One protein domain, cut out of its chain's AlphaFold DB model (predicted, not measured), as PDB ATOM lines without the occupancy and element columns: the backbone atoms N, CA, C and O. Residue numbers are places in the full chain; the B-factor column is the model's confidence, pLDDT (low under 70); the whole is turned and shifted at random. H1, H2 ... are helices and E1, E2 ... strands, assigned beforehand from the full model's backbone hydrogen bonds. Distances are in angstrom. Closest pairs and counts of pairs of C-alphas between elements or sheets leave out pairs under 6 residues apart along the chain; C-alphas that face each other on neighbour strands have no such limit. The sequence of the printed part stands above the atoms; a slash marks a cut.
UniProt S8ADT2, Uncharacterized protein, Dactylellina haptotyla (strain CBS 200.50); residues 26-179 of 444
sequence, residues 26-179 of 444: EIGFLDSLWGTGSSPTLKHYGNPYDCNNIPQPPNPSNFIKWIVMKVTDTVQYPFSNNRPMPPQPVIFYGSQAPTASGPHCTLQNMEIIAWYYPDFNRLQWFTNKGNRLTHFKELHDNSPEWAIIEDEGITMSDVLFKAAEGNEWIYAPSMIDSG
ATOM      1  N   GLU A  26      63.461 176.420  76.068       76.00
ATOM      2  CA  GLU A  26      62.044 176.691  76.164       76.00
ATOM      3  C   GLU A  26      61.714 178.071  75.610       76.00
ATOM      4  O   GLU A  26      62.475 179.024  75.785       76.00
ATOM      5  N   ILE A  27      60.553 178.175  74.957       79.50
ATOM      6  CA  ILE A  27      60.025 179.453  74.467       79.50
ATOM      7  C   ILE A  27      58.614 179.677  74.998       79.50
ATOM      8  O   ILE A  27      57.785 178.763  75.013       79.50
ATOM      9  N   GLY A  28      58.347 180.914  75.411       80.38
ATOM     10  CA  GLY A  28      57.033 181.430  75.769       80.38
ATOM     11  C   GLY A  28      56.642 182.606  74.876       80.38
ATOM     12  O   GLY A  28      57.485 183.393  74.448       80.38
ATOM     13  N   PHE A  29      55.344 182.740  74.609       78.50
ATOM     14  CA  PHE A  29      54.785 183.804  73.776       78.50
ATOM     15  C   PHE A  29      53.718 184.559  74.555       78.50
ATOM     16  O   PHE A  29      52.799 183.943  75.095       78.50
ATOM     17  N   LEU A  30      53.838 185.883  74.601       71.44
ATOM     18  CA  LEU A  30      52.954 186.745  75.375       71.44
ATOM     19  C   LEU A  30      52.417 187.896  74.513       71.44
ATOM     20  O   LEU A  30      53.134 188.513  73.720       71.44
ATOM     21  N   ASP A  31      51.136 188.205  74.692       64.44
ATOM     22  CA  ASP A  31      50.446 189.343  74.069       64.44
ATOM     23  C   ASP A  31      50.718 190.677  74.793       64.44
ATOM     24  O   ASP A  31      50.479 191.764  74.258       64.44
ATOM     25  N   SER A  32      51.253 190.603  76.010       59.47
ATOM     26  CA  SER A  32      51.645 191.716  76.867       59.47
ATOM     27  C   SER A  32      52.756 191.265  77.821       59.47
ATOM     28  O   SER A  32      52.762 190.124  78.264       59.47
ATOM     29  N   LEU A  33      53.709 192.149  78.139       48.47
ATOM     30  CA  LEU A  33      54.756 191.850  79.135       48.47
ATOM     31  C   LEU A  33      54.201 191.874  80.570       48.47
ATOM     32  O   LEU A  33      54.827 191.357  81.481       48.47
ATOM     33  N   TRP A  34      53.022 192.475  80.756       50.22
ATOM     34  CA  TRP A  34      52.538 193.003  82.033       50.22
ATOM     35  C   TRP A  34      51.134 192.492  82.395       50.22
ATOM     36  O   TRP A  34      50.268 193.254  82.821       50.22
ATOM     37  N   GLY A  35      50.868 191.206  82.168       46.12
ATOM     38  CA  GLY A  35      49.636 190.568  82.625       46.12
ATOM     39  C   GLY A  35      49.804 190.036  84.046       46.12
ATOM     40  O   GLY A  35      50.448 189.007  84.235       46.12
ATOM     41  N   THR A  36      49.201 190.688  85.045       39.09
ATOM     42  CA  THR A  36      49.176 190.183  86.431       39.09
ATOM     43  C   THR A  36      48.714 188.722  86.462       39.09
ATOM     44  O   THR A  36      47.589 188.419  86.058       39.09
ATOM     45  N   GLY A  37      49.580 187.819  86.932       43.84
ATOM     46  CA  GLY A  37      49.277 186.394  87.107       43.84
ATOM     47  C   GLY A  37      49.492 185.492  85.884       43.84
ATOM     48  O   GLY A  37      49.032 184.353  85.910       43.84
ATOM     49  N   SER A  38      50.169 185.962  84.829       53.06
ATOM     50  CA  SER A  38      50.417 185.170  83.612       53.06
ATOM     51  C   SER A  38      51.913 184.985  83.362       53.06
ATOM     52  O   SER A  38      52.505 185.704  82.561       53.06
ATOM     53  N   SER A  39      52.549 184.023  84.027       56.25
ATOM     54  CA  SER A  39      53.906 183.621  83.637       56.25
ATOM     55  C   SER A  39      53.900 183.124  82.190       56.25
ATOM     56  O   SER A  39      52.939 182.450  81.787       56.25
ATOM     57  N   PRO A  40      54.954 183.398  81.399       64.44
ATOM     58  CA  PRO A  40      55.101 182.757  80.103       64.44
ATOM     59  C   PRO A  40      55.033 181.242  80.297       64.44
ATOM     60  O   PRO A  40      55.792 180.664  81.070       64.44
ATOM     61  N   THR A  41      54.095 180.587  79.610       69.75
ATOM     62  CA  THR A  41      54.073 179.122  79.581       69.75
ATOM     63  C   THR A  41      55.185 178.661  78.654       69.75
ATOM     64  O   THR A  41      55.007 178.612  77.435       69.75
ATOM     65  N   LEU A  42      56.331 178.368  79.253       73.50
ATOM     66  CA  LEU A  42      57.498 177.817  78.592       73.50
ATOM     67  C   LEU A  42      57.211 176.388  78.111       73.50
ATOM     68  O   LEU A  42      56.559 175.594  78.795       73.50
ATOM     69  N   LYS A  43      57.634 176.083  76.883       77.50
ATOM     70  CA  LYS A  43      57.522 174.750  76.285       77.50
ATOM     71  C   LYS A  43      58.838 174.359  75.645       77.50
ATOM     72  O   LYS A  43      59.421 175.168  74.927       77.50
ATOM     73  N   HIS A  44      59.236 173.106  75.840       75.06
ATOM     74  CA  HIS A  44      60.339 172.510  75.101       75.06
ATOM     75  C   HIS A  44      59.962 172.271  73.642       75.06
ATOM     76  O   HIS A  44      58.891 171.734  73.339       75.06
ATOM     77  N   TYR A  45      60.895 172.592  72.753       72.56
ATOM     78  CA  TYR A  45      60.823 172.270  71.335       72.56
ATOM     79  C   TYR A  45      62.023 171.371  71.021       72.56
ATOM     80  O   TYR A  45      63.160 171.761  71.219       72.56
ATOM     81  N   GLY A  46      61.755 170.103  70.688       55.66
ATOM     82  CA  GLY A  46      62.769 169.035  70.729       55.66
ATOM     83  C   GLY A  46      63.318 168.588  69.375       55.66
ATOM     84  O   GLY A  46      64.134 167.671  69.334       55.66
ATOM     85  N   ASN A  47      62.848 169.170  68.268       69.38
ATOM     86  CA  ASN A  47      63.365 168.870  66.936       69.38
ATOM     87  C   ASN A  47      63.792 170.173  66.242       69.38
ATOM     88  O   ASN A  47      62.920 170.939  65.819       69.38
ATOM     89  N   PRO A  48      65.105 170.407  66.077       63.28
ATOM     90  CA  PRO A  48      65.618 171.640  65.485       63.28
ATOM     91  C   PRO A  48      65.275 171.767  63.993       63.28
ATOM     92  O   PRO A  48      65.284 172.862  63.437       63.28
ATOM     93  N   TYR A  49      64.935 170.656  63.331       67.88
ATOM     94  CA  TYR A  49      64.534 170.643  61.924       67.88
ATOM     95  C   TYR A  49      63.055 170.978  61.710       67.88
ATOM     96  O   TYR A  49      62.642 171.211  60.571       67.88
ATOM     97  N   ASP A  50      62.251 170.989  62.776       81.00
ATOM     98  CA  ASP A  50      60.817 171.210  62.657       81.00
ATOM     99  C   ASP A  50      60.490 172.703  62.615       81.00
ATOM    100  O   ASP A  50      60.929 173.513  63.432       81.00
ATOM    101  N   CYS A  51      59.653 173.062  61.645       85.62
ATOM    102  CA  CYS A  51      58.994 174.356  61.628       85.62
ATOM    103  C   CYS A  51      57.856 174.317  62.651       85.62
ATOM    104  O   CYS A  51      56.843 173.646  62.436       85.62
ATOM    105  N   ASN A  52      58.034 175.005  63.776       86.19
ATOM    106  CA  ASN A  52      57.105 174.972  64.895       86.19
ATOM    107  C   ASN A  52      56.086 176.105  64.785       86.19
ATOM    108  O   ASN A  52      56.446 177.259  64.555       86.19
ATOM    109  N   ASN A  53      54.809 175.788  65.001       84.88
ATOM    110  CA  ASN A  53      53.753 176.795  65.048       84.88
ATOM    111  C   ASN A  53      53.826 177.558  66.369       84.88
ATOM    112  O   ASN A  53      53.870 176.954  67.446       84.88
ATOM    113  N   ILE A  54      53.734 178.883  66.297       83.06
ATOM    114  CA  ILE A  54      53.550 179.703  67.488       83.06
ATOM    115  C   ILE A  54      52.088 179.576  67.939       83.06
ATOM    116  O   ILE A  54      51.188 179.869  67.139       83.06
ATOM    117  N   PRO A  55      51.822 179.155  69.193       75.12
ATOM    118  CA  PRO A  55      50.469 179.093  69.726       75.12
ATOM    119  C   PRO A  55      49.765 180.441  69.569       75.12
ATOM    120  O   PRO A  55      50.238 181.462  70.060       75.12
ATOM    121  N   GLN A  56      48.633 180.442  68.869       67.62
ATOM    122  CA  GLN A  56      47.832 181.648  68.701       67.62
ATOM    123  C   GLN A  56      46.890 181.799  69.903       67.62
ATOM    124  O   GLN A  56      46.254 180.811  70.291       67.62
ATOM    125  N   PRO A  57      46.772 183.000  70.499       60.03
ATOM    126  CA  PRO A  57      45.795 183.233  71.548       60.03
ATOM    127  C   PRO A  57      44.368 182.993  71.017       60.03
ATOM    128  O   PRO A  57      44.089 183.232  69.838       60.03
ATOM    129  N   PRO A  58      43.434 182.536  71.874       54.41
ATOM    130  CA  PRO A  58      42.058 182.223  71.478       54.41
ATOM    131  C   PRO A  58      41.287 183.438  70.938       54.41
ATOM    132  O   PRO A  58      40.302 183.263  70.222       54.41
ATOM    133  N   ASN A  59      41.749 184.658  71.238       53.97
ATOM    134  CA  ASN A  59      41.307 185.882  70.582       53.97
ATOM    135  C   ASN A  59      42.394 186.367  69.605       53.97
ATOM    136  O   ASN A  59      43.532 186.563  70.027       53.97
ATOM    137  N   PRO A  60      42.068 186.616  68.323       48.06
ATOM    138  CA  PRO A  60      43.029 186.879  67.248       48.06
ATOM    139  C   PRO A  60      43.601 188.307  67.261       48.06
ATOM    140  O   PRO A  60      43.758 188.940  66.212       48.06
ATOM    141  N   SER A  61      43.945 188.847  68.433       47.84
ATOM    142  CA  SER A  61      44.927 189.929  68.479       47.84
ATOM    143  C   SER A  61      46.270 189.296  68.126       47.84
ATOM    144  O   SER A  61      46.974 188.805  69.000       47.84
ATOM    145  N   ASN A  62      46.573 189.224  66.827       49.78
ATOM    146  CA  ASN A  62      47.738 188.572  66.206       49.78
ATOM    147  C   ASN A  62      49.094 189.207  66.587       49.78
ATOM    148  O   ASN A  62      49.982 189.344  65.750       49.78
ATOM    149  N   PHE A  63      49.240 189.664  67.822       60.53
ATOM    150  CA  PHE A  63      50.367 190.431  68.304       60.53
ATOM    151  C   PHE A  63      50.943 189.692  69.495       60.53
ATOM    152  O   PHE A  63      50.670 190.021  70.646       60.53
ATOM    153  N   ILE A  64      51.754 188.679  69.199       66.50
ATOM    154  CA  ILE A  64      52.816 188.288  70.122       66.50
ATOM    155  C   ILE A  64      53.652 189.548  70.286       66.50
ATOM    156  O   ILE A  64      54.331 189.955  69.344       66.50
ATOM    157  N   LYS A  65      53.530 190.210  71.432       69.88
ATOM    158  CA  LYS A  65      54.326 191.399  71.729       69.88
ATOM    159  C   LYS A  65      55.666 191.012  72.303       69.88
ATOM    160  O   LYS A  65      56.610 191.761  72.092       69.88
ATOM    161  N   TRP A  66      55.732 189.884  73.005       73.19
ATOM    162  CA  TRP A  66      56.914 189.445  73.725       73.19
ATOM    163  C   TRP A  66      57.179 187.972  73.480       73.19
ATOM    164  O   TRP A  66      56.269 187.139  73.538       73.19
ATOM    165  N   ILE A  67      58.441 187.682  73.203       80.94
ATOM    166  CA  ILE A  67      58.980 186.334  73.120       80.94
ATOM    167  C   ILE A  67      59.930 186.172  74.296       80.94
ATOM    168  O   ILE A  67      60.759 187.047  74.544       80.94
ATOM    169  N   VAL A  68      59.756 185.073  75.025       80.31
ATOM    170  CA  VAL A  68      60.560 184.711  76.192       80.31
ATOM    171  C   VAL A  68      61.329 183.451  75.860       80.31
ATOM    172  O   VAL A  68      60.718 182.491  75.396       80.31
ATOM    173  N   MET A  69      62.637 183.442  76.087       82.00
ATOM    174  CA  MET A  69      63.500 182.300  75.792       82.00
ATOM    175  C   MET A  69      64.320 181.908  77.020       82.00
ATOM    176  O   MET A  69      64.759 182.784  77.766       82.00
ATOM    177  N   LYS A  70      64.521 180.599  77.216       77.94
ATOM    178  CA  LYS A  70      65.319 180.020  78.308       77.94
ATOM    179  C   LYS A  70      66.180 178.862  77.802       77.94
ATOM    180  O   LYS A  70      65.649 177.958  77.157       77.94
ATOM    181  N   VAL A  71      67.473 178.835  78.136       73.19
ATOM    182  CA  VAL A  71      68.306 177.620  78.001       73.19
ATOM    183  C   VAL A  71      68.000 176.697  79.180       73.19
ATOM    184  O   VAL A  71      68.159 177.095  80.333       73.19
ATOM    185  N   THR A  72      67.593 175.459  78.900       66.06
ATOM    186  CA  THR A  72      67.172 174.486  79.931       66.06
ATOM    187  C   THR A  72      68.061 173.262  80.061       66.06
ATOM    188  O   THR A  72      67.828 172.438  80.941       66.06
ATOM    189  N   ASP A  73      69.093 173.138  79.231       65.12
ATOM    190  CA  ASP A  73      70.074 172.070  79.372       65.12
ATOM    191  C   ASP A  73      71.490 172.608  79.193       65.12
ATOM    192  O   ASP A  73      71.815 173.277  78.209       65.12
ATOM    193  N   THR A  74      72.343 172.282  80.159       53.38
ATOM    194  CA  THR A  74      73.787 172.331  80.001       53.38
ATOM    195  C   THR A  74      74.221 170.973  79.481       53.38
ATOM    196  O   THR A  74      74.608 170.102  80.267       53.38
ATOM    197  N   VAL A  75      74.237 170.770  78.165       51.31
ATOM    198  CA  VAL A  75      75.029 169.655  77.639       51.31
ATOM    199  C   VAL A  75      76.495 170.038  77.846       51.31
ATOM    200  O   VAL A  75      77.152 170.613  76.980       51.31
ATOM    201  N   GLN A  76      76.999 169.786  79.056       47.28
ATOM    202  CA  GLN A  76      78.418 169.810  79.359       47.28
ATOM    203  C   GLN A  76      79.028 168.688  78.536       47.28
ATOM    204  O   GLN A  76      78.925 167.512  78.884       47.28
ATOM    205  N   TYR A  77      79.631 169.036  77.404       42.78
ATOM    206  CA  TYR A  77      80.407 168.071  76.650       42.78
ATOM    207  C   TYR A  77      81.540 167.559  77.550       42.78
ATOM    208  O   TYR A  77      82.380 168.357  77.968       42.78
ATOM    209  N   PRO A  78      81.643 166.242  77.804       42.31
ATOM    210  CA  PRO A  78      82.712 165.687  78.638       42.31
ATOM    211  C   PRO A  78      84.118 165.830  78.021       42.31
ATOM    212  O   PRO A  78      85.097 165.416  78.636       42.31
ATOM    213  N   PHE A  79      84.239 166.410  76.818       42.81
ATOM    214  CA  PHE A  79      85.487 166.494  76.053       42.81
ATOM    215  C   PHE A  79      85.878 167.906  75.590       42.81
ATOM    216  O   PHE A  79      86.967 168.068  75.044       42.81
ATOM    217  N   SER A  80      85.050 168.934  75.811       42.81
ATOM    218  CA  SER A  80      85.435 170.328  75.553       42.81
ATOM    219  C   SER A  80      85.651 171.031  76.883       42.81
ATOM    220  O   SER A  80      84.811 170.906  77.764       42.81
ATOM    221  N   ASN A  81      86.751 171.767  77.030       45.25
ATOM    222  CA  ASN A  81      87.137 172.504  78.239       45.25
ATOM    223  C   ASN A  81      86.003 173.389  78.813       45.25
ATOM    224  O   ASN A  81      85.977 174.580  78.529       45.25
ATOM    225  N   ASN A  82      85.083 172.825  79.608       47.31
ATOM    226  CA  ASN A  82      84.037 173.479  80.410       47.31
ATOM    227  C   ASN A  82      83.235 174.626  79.757       47.31
ATOM    228  O   ASN A  82      82.630 175.417  80.479       47.31
ATOM    229  N   ARG A  83      83.203 174.755  78.427       48.03
ATOM    230  CA  ARG A  83      82.403 175.788  77.763       48.03
ATOM    231  C   ARG A  83      81.090 175.168  77.290       48.03
ATOM    232  O   ARG A  83      81.151 174.263  76.458       48.03
ATOM    233  N   PRO A  84      79.930 175.602  77.816       52.09
ATOM    234  CA  PRO A  84      78.654 175.229  77.226       52.09
ATOM    235  C   PRO A  84      78.656 175.690  75.767       52.09
ATOM    236  O   PRO A  84      79.100 176.800  75.459       52.09
ATOM    237  N   MET A  85      78.241 174.804  74.863       54.06
ATOM    238  CA  MET A  85      78.082 175.170  73.462       54.06
ATOM    239  C   MET A  85      77.023 176.273  73.400       54.06
ATOM    240  O   MET A  85      75.982 176.130  74.052       54.06
ATOM    241  N   PRO A  86      77.289 177.392  72.707       60.12
ATOM    242  CA  PRO A  86      76.330 178.470  72.680       60.12
ATOM    243  C   PRO A  86      75.039 177.988  72.036       60.12
ATOM    244  O   PRO A  86      75.084 177.169  71.113       60.12
ATOM    245  N   PRO A  87      73.894 178.464  72.532       66.81
ATOM    246  CA  PRO A  87      72.636 178.057  71.982       66.81
ATOM    247  C   PRO A  87      72.552 178.424  70.506       66.81
ATOM    248  O   PRO A  87      73.054 179.472  70.085       66.81
ATOM    249  N   GLN A  88      71.905 177.553  69.736       78.12
ATOM    250  CA  GLN A  88      71.626 177.827  68.335       78.12
ATOM    251  C   GLN A  88      70.640 179.000  68.235       78.12
ATOM    252  O   GLN A  88      69.673 179.039  68.999       78.12
ATOM    253  N   PRO A  89      70.842 179.956  67.312       85.25
ATOM    254  CA  PRO A  89      69.879 181.025  67.088       85.25
ATOM    255  C   PRO A  89      68.488 180.478  66.757       85.25
ATOM    256  O   PRO A  89      68.346 179.460  66.078       85.25
ATOM    257  N   VAL A  90      67.444 181.186  67.179       88.69
ATOM    258  CA  VAL A  90      66.059 180.871  66.819       88.69
ATOM    259  C   VAL A  90      65.558 181.890  65.815       88.69
ATOM    260  O   VAL A  90      65.664 183.099  66.007       88.69
ATOM    261  N   ILE A  91      64.982 181.388  64.731       90.88
ATOM    262  CA  ILE A  91      64.465 182.202  63.641       90.88
ATOM    263  C   ILE A  91      62.947 182.199  63.702       90.88
ATOM    264  O   ILE A  91      62.336 181.133  63.770       90.88
ATOM    265  N   PHE A  92      62.337 183.375  63.599       90.81
ATOM    266  CA  PHE A  92      60.891 183.559  63.576       90.81
ATOM    267  C   PHE A  92      60.419 184.010  62.198       90.81
ATOM    268  O   PHE A  92      61.066 184.811  61.516       90.81
ATOM    269  N   TYR A  93      59.248 183.505  61.812       89.69
ATOM    270  CA  TYR A  93      58.687 183.681  60.481       89.69
ATOM    271  C   TYR A  93      57.283 184.271  60.519       89.69
ATOM    272  O   TYR A  93      56.411 183.836  61.289       89.69
ATOM    273  N   GLY A  94      57.046 185.209  59.611       87.62
ATOM    274  CA  GLY A  94      55.744 185.767  59.300       87.62
ATOM    275  C   GLY A  94      55.080 185.028  58.144       87.62
ATOM    276  O   GLY A  94      55.628 184.919  57.054       87.62
ATOM    277  N   SER A  95      53.869 184.515  58.362       80.06
ATOM    278  CA  SER A  95      53.052 183.891  57.316       80.06
ATOM    279  C   SER A  95      51.664 184.512  57.331       80.06
ATOM    280  O   SER A  95      51.022 184.609  58.374       80.06
ATOM    281  N   GLN A  96      51.147 184.883  56.160       70.31
ATOM    282  CA  GLN A  96      49.753 185.333  56.039       70.31
ATOM    283  C   GLN A  96      48.747 184.193  56.239       70.31
ATOM    284  O   GLN A  96      47.561 184.443  56.450       70.31
ATOM    285  N   ALA A  97      49.214 182.945  56.191       68.62
ATOM    286  CA  ALA A  97      48.395 181.756  56.332       68.62
ATOM    287  C   ALA A  97      48.972 180.839  57.430       68.62
ATOM    288  O   ALA A  97      49.538 179.797  57.111       68.62
ATOM    289  N   PRO A  98      48.863 181.218  58.721       63.06
ATOM    290  CA  PRO A  98      49.442 180.470  59.846       63.06
ATOM    291  C   PRO A  98      48.916 179.037  59.988       63.06
ATOM    292  O   PRO A  98      49.545 178.210  60.631       63.06
ATOM    293  N   THR A  99      47.740 178.753  59.426       65.62
ATOM    294  CA  THR A  99      47.044 177.465  59.552       65.62
ATOM    295  C   THR A  99      46.888 176.729  58.222       65.62
ATOM    296  O   THR A  99      46.258 175.674  58.185       65.62
ATOM    297  N   ALA A 100      47.367 177.297  57.110       60.94
ATOM    298  CA  ALA A 100      47.239 176.668  55.796       60.94
ATOM    299  C   ALA A 100      48.401 175.709  55.543       60.94
ATOM    300  O   ALA A 100      49.504 175.938  56.004       60.94
ATOM    301  N   SER A 101      48.186 174.654  54.761       56.62
ATOM    302  CA  SER A 101      49.266 173.752  54.354       56.62
ATOM    303  C   SER A 101      50.262 174.460  53.422       56.62
ATOM    304  O   SER A 101      49.866 174.894  52.337       56.62
ATOM    305  N   GLY A 102      51.542 174.536  53.794       62.66
ATOM    306  CA  GLY A 102      52.613 175.071  52.943       62.66
ATOM    307  C   GLY A 102      53.944 175.258  53.685       62.66
ATOM    308  O   GLY A 102      54.007 175.040  54.894       62.66
ATOM    309  N   PRO A 103      55.032 175.638  52.986       72.62
ATOM    310  CA  PRO A 103      56.309 175.921  53.631       72.62
ATOM    311  C   PRO A 103      56.252 177.289  54.330       72.62
ATOM    312  O   PRO A 103      56.210 178.332  53.678       72.62
ATOM    313  N   HIS A 104      56.237 177.293  55.663       82.44
ATOM    314  CA  HIS A 104      56.179 178.529  56.451       82.44
ATOM    315  C   HIS A 104      57.559 179.068  56.819       82.44
ATOM    316  O   HIS A 104      57.794 180.266  56.684       82.44
ATOM    317  N   CYS A 105      58.478 178.182  57.198       87.38
ATOM    318  CA  CYS A 105      59.844 178.529  57.568       87.38
ATOM    319  C   CYS A 105      60.750 178.660  56.332       87.38
ATOM    320  O   CYS A 105      61.575 177.790  56.057       87.38
ATOM    321  N   THR A 106      60.544 179.721  55.551       87.62
ATOM    322  CA  THR A 106      61.333 180.039  54.348       87.62
ATOM    323  C   THR A 106      62.048 181.377  54.504       87.62
ATOM    324  O   THR A 106      61.555 182.250  55.215       87.62
ATOM    325  N   LEU A 107      63.156 181.575  53.780       86.06
ATOM    326  CA  LEU A 107      63.908 182.842  53.770       86.06
ATOM    327  C   LEU A 107      63.027 184.065  53.470       86.06
ATOM    328  O   LEU A 107      63.212 185.128  54.052       86.06
ATOM    329  N   GLN A 108      62.036 183.915  52.584       85.88
ATOM    330  CA  GLN A 108      61.126 185.003  52.219       85.88
ATOM    331  C   GLN A 108      60.254 185.456  53.398       85.88
ATOM    332  O   GLN A 108      59.947 186.641  53.510       85.88
ATOM    333  N   ASN A 109      59.880 184.513  54.260       88.31
ATOM    334  CA  ASN A 109      58.995 184.726  55.401       88.31
ATOM    335  C   ASN A 109      59.764 185.040  56.687       88.31
ATOM    336  O   ASN A 109      59.155 185.094  57.748       88.31
ATOM    337  N   MET A 110      61.090 185.147  56.632       89.12
ATOM    338  CA  MET A 110      61.913 185.379  57.810       89.12
ATOM    339  C   MET A 110      61.753 186.819  58.298       89.12
ATOM    340  O   MET A 110      61.857 187.749  57.498       89.12
ATOM    341  N   GLU A 111      61.503 186.986  59.596       89.12
ATOM    342  CA  GLU A 111      61.185 188.285  60.209       89.12
ATOM    343  C   GLU A 111      62.127 188.645  61.356       89.12
ATOM    344  O   GLU A 111      62.437 189.818  61.550       89.12
ATOM    345  N   ILE A 112      62.542 187.653  62.150       90.19
ATOM    346  CA  ILE A 112      63.394 187.868  63.322       90.19
ATOM    347  C   ILE A 112      64.402 186.732  63.425       90.19
ATOM    348  O   ILE A 112      64.041 185.569  63.243       90.19
ATOM    349  N   ILE A 113      65.638 187.068  63.773       89.56
ATOM    350  CA  ILE A 113      66.657 186.118  64.217       89.56
ATOM    351  C   ILE A 113      67.016 186.507  65.646       89.56
ATOM    352  O   ILE A 113      67.405 187.644  65.885       89.56
ATOM    353  N   ALA A 114      66.870 185.588  66.592       88.00
ATOM    354  CA  ALA A 114      67.231 185.812  67.984       88.00
ATOM    355  C   ALA A 114      68.367 184.875  68.384       88.00
ATOM    356  O   ALA A 114      68.226 183.651  68.318       88.00
ATOM    357  N   TRP A 115      69.474 185.452  68.833       83.81
ATOM    358  CA  TRP A 115      70.540 184.744  69.520       83.81
ATOM    359  C   TRP A 115      70.471 185.103  71.000       83.81
ATOM    360  O   TRP A 115      70.373 186.271  71.351       83.81
ATOM    361  N   TYR A 116      70.511 184.115  71.884       74.50
ATOM    362  CA  TYR A 116      70.315 184.311  73.319       74.50
ATOM    363  C   TYR A 116      71.562 183.941  74.131       74.50
ATOM    364  O   TYR A 116      72.470 183.291  73.605       74.50
ATOM    365  N   TYR A 117      71.637 184.381  75.398       70.75
ATOM    366  CA  TYR A 117      72.779 184.057  76.265       70.75
ATOM    367  C   TYR A 117      72.842 182.538  76.480       70.75
ATOM    368  O   TYR A 117      71.816 181.923  76.780       70.75
ATOM    369  N   PRO A 118      74.041 181.928  76.412       64.44
ATOM    370  CA  PRO A 118      74.258 180.528  76.782       64.44
ATOM    371  C   PRO A 118      74.122 180.225  78.272       64.44
ATOM    372  O   PRO A 118      74.277 179.067  78.667       64.44
ATOM    373  N   ASP A 119      73.895 181.235  79.105       65.38
ATOM    374  CA  ASP A 119      73.820 181.039  80.540       65.38
ATOM    375  C   ASP A 119      72.573 180.226  80.885       65.38
ATOM    376  O   ASP A 119      71.437 180.573  80.546       65.38
ATOM    377  N   PHE A 120      72.815 179.115  81.573       62.66
ATOM    378  CA  PHE A 120      71.762 178.254  82.074       62.66
ATOM    379  C   PHE A 120      70.802 179.059  82.937       62.66
ATOM    380  O   PHE A 120      71.229 179.913  83.717       62.66
ATOM    381  N   ASN A 121      69.513 178.762  82.804       63.19
ATOM    382  CA  ASN A 121      68.474 179.371  83.615       63.19
ATOM    383  C   ASN A 121      68.305 180.889  83.469       63.19
ATOM    384  O   ASN A 121      67.491 181.477  84.178       63.19
ATOM    385  N   ARG A 122      68.968 181.517  82.490       67.50
ATOM    386  CA  ARG A 122      68.643 182.892  82.123       67.50
ATOM    387  C   ARG A 122      67.389 182.963  81.273       67.50
ATOM    388  O   ARG A 122      67.236 182.228  80.293       67.50
ATOM    389  N   LEU A 123      66.511 183.878  81.655       72.12
ATOM    390  CA  LEU A 123      65.345 184.274  80.888       72.12
ATOM    391  C   LEU A 123      65.687 185.521  80.082       72.12
ATOM    392  O   LEU A 123      66.165 186.511  80.635       72.12
ATOM    393  N   GLN A 124      65.403 185.480  78.783       76.19
ATOM    394  CA  GLN A 124      65.556 186.626  77.896       76.19
ATOM    395  C   GLN A 124      64.245 187.012  77.245       76.19
ATOM    396  O   GLN A 124      63.491 186.149  76.785       76.19
ATOM    397  N   TRP A 125      64.014 188.321  77.151       81.56
ATOM    398  CA  TRP A 125      62.822 188.885  76.536       81.56
ATOM    399  C   TRP A 125      63.184 189.851  75.420       81.56
ATOM    400  O   TRP A 125      64.035 190.732  75.565       81.56
ATOM    401  N   PHE A 126      62.445 189.756  74.323       79.31
ATOM    402  CA  PHE A 126      62.464 190.771  73.283       79.31
ATOM    403  C   PHE A 126      61.061 191.013  72.751       79.31
ATOM    404  O   PHE A 126      60.182 190.145  72.794       79.31
ATOM    405  N   THR A 127      60.847 192.238  72.274       75.75
ATOM    406  CA  THR A 127      59.558 192.624  71.721       75.75
ATOM    407  C   THR A 127      59.520 192.424  70.220       75.75
ATOM    408  O   THR A 127      60.503 192.637  69.520       75.75
ATOM    409  N   ASN A 128      58.339 192.107  69.719       75.56
ATOM    410  CA  ASN A 128      58.029 192.095  68.305       75.56
ATOM    411  C   ASN A 128      57.208 193.357  67.965       75.56
ATOM    412  O   ASN A 128      55.992 193.398  68.168       75.56
ATOM    413  N   LYS A 129      57.883 194.414  67.480       63.44
ATOM    414  CA  LYS A 129      57.297 195.754  67.236       63.44
ATOM    415  C   LYS A 129      56.507 195.889  65.923       63.44
ATOM    416  O   LYS A 129      56.411 196.995  65.400       63.44
ATOM    417  N   GLY A 130      55.921 194.824  65.376       58.19
ATOM    418  CA  GLY A 130      55.061 195.002  64.196       58.19
ATOM    419  C   GLY A 130      54.783 193.784  63.330       58.19
ATOM    420  O   GLY A 130      53.888 193.857  62.487       58.19
ATOM    421  N   ASN A 131      55.470 192.660  63.539       64.56
ATOM    422  CA  ASN A 131      55.399 191.541  62.605       64.56
ATOM    423  C   ASN A 131      54.415 190.473  63.095       64.56
ATOM    424  O   ASN A 131      54.333 190.146  64.278       64.56
ATOM    425  N   ARG A 132      53.619 189.903  62.186       76.12
ATOM    426  CA  ARG A 132      52.745 188.768  62.519       76.12
ATOM    427  C   ARG A 132      53.572 187.496  62.511       76.12
ATOM    428  O   ARG A 132      53.638 186.821  61.491       76.12
ATOM    429  N   LEU A 133      54.199 187.179  63.637       84.12
ATOM    430  CA  LEU A 133      54.947 185.936  63.780       84.12
ATOM    431  C   LEU A 133      53.980 184.764  63.902       84.12
ATOM    432  O   LEU A 133      52.980 184.812  64.618       84.12
ATOM    433  N   THR A 134      54.286 183.703  63.177       84.94
ATOM    434  CA  THR A 134      53.411 182.533  63.059       84.94
ATOM    435  C   THR A 134      54.147 181.235  63.311       84.94
ATOM    436  O   THR A 134      53.549 180.289  63.817       84.94
ATOM    437  N   HIS A 135      55.434 181.201  62.976       88.56
ATOM    438  CA  HIS A 135      56.271 180.023  63.101       88.56
ATOM    439  C   HIS A 135      57.649 180.411  63.605       88.56
ATOM    440  O   HIS A 135      58.057 181.569  63.498       88.56
ATOM    441  N   PHE A 136      58.377 179.425  64.099       89.94
ATOM    442  CA  PHE A 136      59.788 179.555  64.408       89.94
ATOM    443  C   PHE A 136      60.511 178.230  64.168       89.94
ATOM    444  O   PHE A 136      59.880 177.173  64.076       89.94
ATOM    445  N   LYS A 137      61.833 178.293  64.048       88.12
ATOM    446  CA  LYS A 137      62.701 177.116  63.975       88.12
ATOM    447  C   LYS A 137      64.051 177.414  64.613       88.12
ATOM    448  O   LYS A 137      64.476 178.569  64.622       88.12
ATOM    449  N   GLU A 138      64.730 176.371  65.064       86.25
ATOM    450  CA  GLU A 138      66.150 176.467  65.400       86.25
ATOM    451  C   GLU A 138      66.969 176.582  64.125       86.25
ATOM    452  O   GLU A 138      66.705 175.914  63.118       86.25
ATOM    453  N   LEU A 139      67.975 177.439  64.159       82.19
ATOM    454  CA  LEU A 139      68.977 177.459  63.122       82.19
ATOM    455  C   LEU A 139      69.845 176.205  63.244       82.19
ATOM    456  O   LEU A 139      70.319 175.855  64.319       82.19
ATOM    457  N   HIS A 140      70.053 175.530  62.122       78.12
ATOM    458  CA  HIS A 140      70.871 174.330  62.063       78.12
ATOM    459  C   HIS A 140      72.134 174.602  61.248       78.12
ATOM    460  O   HIS A 140      72.096 175.395  60.319       78.12
ATOM    461  N   ASP A 141      73.244 173.906  61.496       71.12
ATOM    462  CA  ASP A 141      74.533 174.111  60.796       71.12
ATOM    463  C   ASP A 141      74.483 174.098  59.251       71.12
ATOM    464  O   ASP A 141      75.387 174.607  58.596       71.12
ATOM    465  N   ASN A 142      73.449 173.497  58.650       74.44
ATOM    466  CA  ASN A 142      73.258 173.434  57.193       74.44
ATOM    467  C   ASN A 142      72.110 174.333  56.699       74.44
ATOM    468  O   ASN A 142      71.659 174.204  55.559       74.44
ATOM    469  N   SER A 143      71.581 175.191  57.567       77.44
ATOM    470  CA  SER A 143      70.502 176.115  57.253       77.44
ATOM    471  C   SER A 143      70.995 177.217  56.313       77.44
ATOM    472  O   SER A 143      72.005 177.853  56.607       77.44
ATOM    473  N   PRO A 144      70.285 177.506  55.208       78.69
ATOM    474  CA  PRO A 144      70.658 178.599  54.310       78.69
ATOM    475  C   PRO A 144      70.559 179.979  54.978       78.69
ATOM    476  O   PRO A 144      71.113 180.945  54.466       78.69
ATOM    477  N   GLU A 145      69.866 180.084  56.115       83.06
ATOM    478  CA  GLU A 145      69.772 181.309  56.909       83.06
ATOM    479  C   GLU A 145      71.112 181.762  57.518       83.06
ATOM    480  O   GLU A 145      71.238 182.941  57.840       83.06
ATOM    481  N   TRP A 146      72.122 180.883  57.620       80.00
ATOM    482  CA  TRP A 146      73.457 181.254  58.116       80.00
ATOM    483  C   TRP A 146      74.111 182.371  57.310       80.00
ATOM    484  O   TRP A 146      74.756 183.226  57.903       80.00
ATOM    485  N   ALA A 147      73.874 182.430  55.996       80.50
ATOM    486  CA  ALA A 147      74.422 183.492  55.154       80.50
ATOM    487  C   ALA A 147      74.007 184.892  55.643       80.50
ATOM    488  O   ALA A 147      74.797 185.823  55.605       80.50
ATOM    489  N   ILE A 148      72.783 185.031  56.164       80.19
ATOM    490  CA  ILE A 148      72.273 186.309  56.679       80.19
ATOM    491  C   ILE A 148      72.921 186.646  58.027       80.19
ATOM    492  O   ILE A 148      73.216 187.795  58.310       80.19
ATOM    493  N   ILE A 149      73.164 185.640  58.860       75.25
ATOM    494  CA  ILE A 149      73.815 185.807  60.165       75.25
ATOM    495  C   ILE A 149      75.283 186.200  60.014       75.25
ATOM    496  O   ILE A 149      75.762 187.066  60.742       75.25
ATOM    497  N   GLU A 150      75.973 185.573  59.063       79.12
ATOM    498  CA  GLU A 150      77.367 185.860  58.732       79.12
ATOM    499  C   GLU A 150      77.525 187.267  58.142       79.12
ATOM    500  O   GLU A 150      78.411 188.001  58.577       79.12
ATOM    501  N   ASP A 151      76.639 187.667  57.223       79.81
ATOM    502  CA  ASP A 151      76.663 188.998  56.603       79.81
ATOM    503  C   ASP A 151      76.391 190.121  57.623       79.81
ATOM    504  O   ASP A 151      77.028 191.175  57.571       79.81
ATOM    505  N   GLU A 152      75.472 189.898  58.569       79.50
ATOM    506  CA  GLU A 152      75.044 190.910  59.547       79.50
ATOM    507  C   GLU A 152      75.880 190.912  60.844       79.50
ATOM    508  O   GLU A 152      75.743 191.815  61.672       79.50
ATOM    509  N   GLY A 153      76.755 189.921  61.051       72.56
ATOM    510  CA  GLY A 153      77.687 189.877  62.186       72.56
ATOM    511  C   GLY A 153      77.022 189.804  63.568       72.56
ATOM    512  O   GLY A 153      77.547 190.367  64.531       72.56
ATOM    513  N   ILE A 154      75.868 189.137  63.675       73.31
ATOM    514  CA  ILE A 154      75.118 189.003  64.936       73.31
ATOM    515  C   ILE A 154      75.948 188.265  66.002       73.31
ATOM    516  O   ILE A 154      76.569 187.237  65.723       73.31
ATOM    517  N   THR A 155      75.961 188.781  67.234       70.62
ATOM    518  CA  THR A 155      76.662 188.164  68.369       70.62
ATOM    519  C   THR A 155      75.675 187.543  69.364       70.62
ATOM    520  O   THR A 155      74.458 187.575  69.178       70.62
ATOM    521  N   MET A 156      76.183 186.886  70.411       69.81
ATOM    522  CA  MET A 156      75.317 186.255  71.411       69.81
ATOM    523  C   MET A 156      74.495 187.309  72.156       69.81
ATOM    524  O   MET A 156      75.054 188.300  72.622       69.81
ATOM    525  N   SER A 157      73.213 187.012  72.400       68.94
ATOM    526  CA  SER A 157      72.241 187.877  73.114       68.94
ATOM    527  C   SER A 157      71.646 189.012  72.286       68.94
ATOM    528  O   SER A 157      70.998 189.912  72.831       68.94
ATOM    529  N   ASP A 158      71.841 188.941  70.978       80.31
ATOM    530  CA  ASP A 158      71.355 189.915  70.023       80.31
ATOM    531  C   ASP A 158      70.104 189.429  69.300       80.31
ATOM    532  O   ASP A 158      69.870 188.234  69.105       80.31
ATOM    533  N   VAL A 159      69.306 190.384  68.840       83.56
ATOM    534  CA  VAL A 159      68.128 190.135  68.021       83.56
ATOM    535  C   VAL A 159      68.212 190.988  66.760       83.56
ATOM    536  O   VAL A 159      68.359 192.206  66.821       83.56
ATOM    537  N   LEU A 160      68.093 190.348  65.601       85.69
ATOM    538  CA  LEU A 160      67.935 191.019  64.317       85.69
ATOM    539  C   LEU A 160      66.461 191.026  63.926       85.69
ATOM    540  O   LEU A 160      65.807 189.984  63.899       85.69
ATOM    541  N   PHE A 161      65.957 192.201  63.570       85.81
ATOM    542  CA  PHE A 161      64.606 192.411  63.067       85.81
ATOM    543  C   PHE A 161      64.659 192.805  61.607       85.81
ATOM    544  O   PHE A 161      65.428 193.679  61.224       85.81
ATOM    545  N   LYS A 162      63.781 192.237  60.796       83.44
ATOM    546  CA  LYS A 162      63.591 192.719  59.438       83.44
ATOM    547  C   LYS A 162      62.733 193.983  59.453       83.44
ATOM    548  O   LYS A 162      61.608 193.975  59.960       83.44
ATOM    549  N   ALA A 163      63.260 195.071  58.902       77.38
ATOM    550  CA  ALA A 163      62.547 196.325  58.736       77.38
ATOM    551  C   ALA A 163      61.317 196.123  57.840       77.38
ATOM    552  O   ALA A 163      61.403 195.523  56.765       77.38
ATOM    553  N   ALA A 164      60.174 196.664  58.268       69.38
ATOM    554  CA  ALA A 164      58.930 196.601  57.498       69.38
ATOM    555  C   ALA A 164      59.054 197.310  56.135       69.38
ATOM    556  O   ALA A 164      58.420 196.908  55.158       69.38
ATOM    557  N   GLU A 165      59.893 198.344  56.066       70.75
ATOM    558  CA  GLU A 165      60.226 199.079  54.851       70.75
ATOM    559  C   GLU A 165      61.682 198.775  54.474       70.75
ATOM    560  O   GLU A 165      62.590 198.996  55.264       70.75
ATOM    561  N   GLY A 166      61.912 198.234  53.274       64.19
ATOM    562  CA  GLY A 166      63.262 198.067  52.717       64.19
ATOM    563  C   GLY A 166      63.912 196.687  52.866       64.19
ATOM    564  O   GLY A 166      64.917 196.454  52.205       64.19
ATOM    565  N   ASN A 167      63.329 195.745  53.622       71.56
ATOM    566  CA  ASN A 167      63.928 194.425  53.916       71.56
ATOM    567  C   ASN A 167      65.319 194.493  54.581       71.56
ATOM    568  O   ASN A 167      66.041 193.497  54.562       71.56
ATOM    569  N   GLU A 168      65.698 195.637  55.143       82.88
ATOM    570  CA  GLU A 168      66.965 195.802  55.857       82.88
ATOM    571  C   GLU A 168      66.895 195.127  57.230       82.88
ATOM    572  O   GLU A 168      65.822 195.050  57.835       82.88
ATOM    573  N   TRP A 169      68.026 194.633  57.732       85.12
ATOM    574  CA  TRP A 169      68.118 194.081  59.079       85.12
ATOM    575  C   TRP A 169      68.464 195.179  60.082       85.12
ATOM    576  O   TRP A 169      69.378 195.975  59.890       85.12
ATOM    577  N   ILE A 170      67.696 195.230  61.165       83.44
ATOM    578  CA  ILE A 170      67.865 196.164  62.269       83.44
ATOM    579  C   ILE A 170      68.302 195.367  63.485       83.44
ATOM    580  O   ILE A 170      67.596 194.473  63.953       83.44
ATOM    581  N   TYR A 171      69.451 195.741  64.019       82.31
ATOM    582  CA  TYR A 171      69.992 195.179  65.241       82.31
ATOM    583  C   TYR A 171      69.322 195.766  66.486       82.31
ATOM    584  O   TYR A 171      69.190 196.986  66.615       82.31
ATOM    585  N   ALA A 172      68.969 194.905  67.441       74.69
ATOM    586  CA  ALA A 172      68.692 195.314  68.809       74.69
ATOM    587  C   ALA A 172      69.233 194.287  69.817       74.69
ATOM    588  O   ALA A 172      69.070 193.084  69.614       74.69
ATOM    589  N   PRO A 173      69.816 194.733  70.940       65.00
ATOM    590  CA  PRO A 173      70.122 193.832  72.043       65.00
ATOM    591  C   PRO A 173      68.826 193.277  72.657       65.00
ATOM    592  O   PRO A 173      67.768 193.918  72.582       65.00
ATOM    593  N   SER A 174      68.893 192.102  73.293       62.88
ATOM    594  CA  SER A 174      67.789 191.610  74.127       62.88
ATOM    595  C   SER A 174      67.411 192.665  75.181       62.88
ATOM    596  O   SER A 174      68.265 193.333  75.763       62.88
ATOM    597  N   MET A 175      66.107 192.898  75.366       59.91
ATOM    598  CA  MET A 175      65.634 194.054  76.143       59.91
ATOM    599  C   MET A 175      65.699 193.834  77.649       59.91
ATOM    600  O   MET A 175      65.804 194.801  78.398       59.91
ATOM    601  N   ILE A 176      65.573 192.583  78.089       64.75
ATOM    602  CA  ILE A 176      65.628 192.187  79.494       64.75
ATOM    603  C   ILE A 176      66.350 190.838  79.543       64.75
ATOM    604  O   ILE A 176      66.084 189.966  78.712       64.75
ATOM    605  N   ASP A 177      67.241 190.682  80.517       61.47
ATOM    606  CA  ASP A 177      67.933 189.438  80.846       61.47
ATOM    607  C   ASP A 177      67.890 189.253  82.369       61.47
ATOM    608  O   ASP A 177      68.233 190.176  83.111       61.47
ATOM    609  N   SER A 178      67.427 188.095  82.841       61.84
ATOM    610  CA  SER A 178      67.329 187.773  84.271       61.84
ATOM    611  C   SER A 178      67.892 186.386  84.536       61.84
ATOM    612  O   SER A 178      67.512 185.430  83.864       61.84
ATOM    613  N   GLY A 179      68.777 186.276  85.528       54.19
ATOM    614  CA  GLY A 179      69.356 185.005  85.981       54.19
ATOM    615  C   GLY A 179      68.622 184.341  87.144       54.19
ATOM    616  O   GLY A 179      69.180 183.434  87.752       54.19
TER     617      GLY A 179
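What this domain is: This is residues 26 to 179 of the 444 residues of an uncharacterized protein of Dactylellina haptotyla (strain CBS 200.50) (UniProt S8ADT2). There is little regular structure: amid long loops, two antiparallel sheets, E6-E3-E4-E7-E8 and E1-E2-E5-E9, stand partly face to face, and E8 runs on into E9. H1 only grazes the larger sheet. Of 154 printed residues, 52 are in named elements, mostly strand, in the order E1 to E6, H1, E7 to E9. The whole is compact, with a radius of gyration of the C-alphas of 15.3 A, spanning 47 by 40 by 29 A.

Where its parts are: E6 is residues 133 to 138, 14.8 A long; E3 90 to 94; E4 110 to 114; E7 158 to 162; E8 169 to 173. E1, 26 to 30, begins at C-alpha 26 (62.044, 176.691, 76.164); E2 is 66 to 71, 17.0 A; E5 123 to 127; E9, 176 to 178, ends at C-alpha 178 (67.329, 187.773, 84.271). H1 is 146 to 152.

How they stand to each other: The larger sheet is strongly twisted. In its hairpin E3 and E4, N 90 and O 114 are 2.8 A apart, within hydrogen-bond range. In the hairpin E1 and E2, N 28 and O 68 are 2.8 A apart. In H1 every O i to N i+4 pair is within range.

The domain as a whole: The printed part has no cut. The links E1 to E2, E2 to E3 and E3 to E4 are long. In 66 residues, among them 72 to 87, pLDDT is under 70.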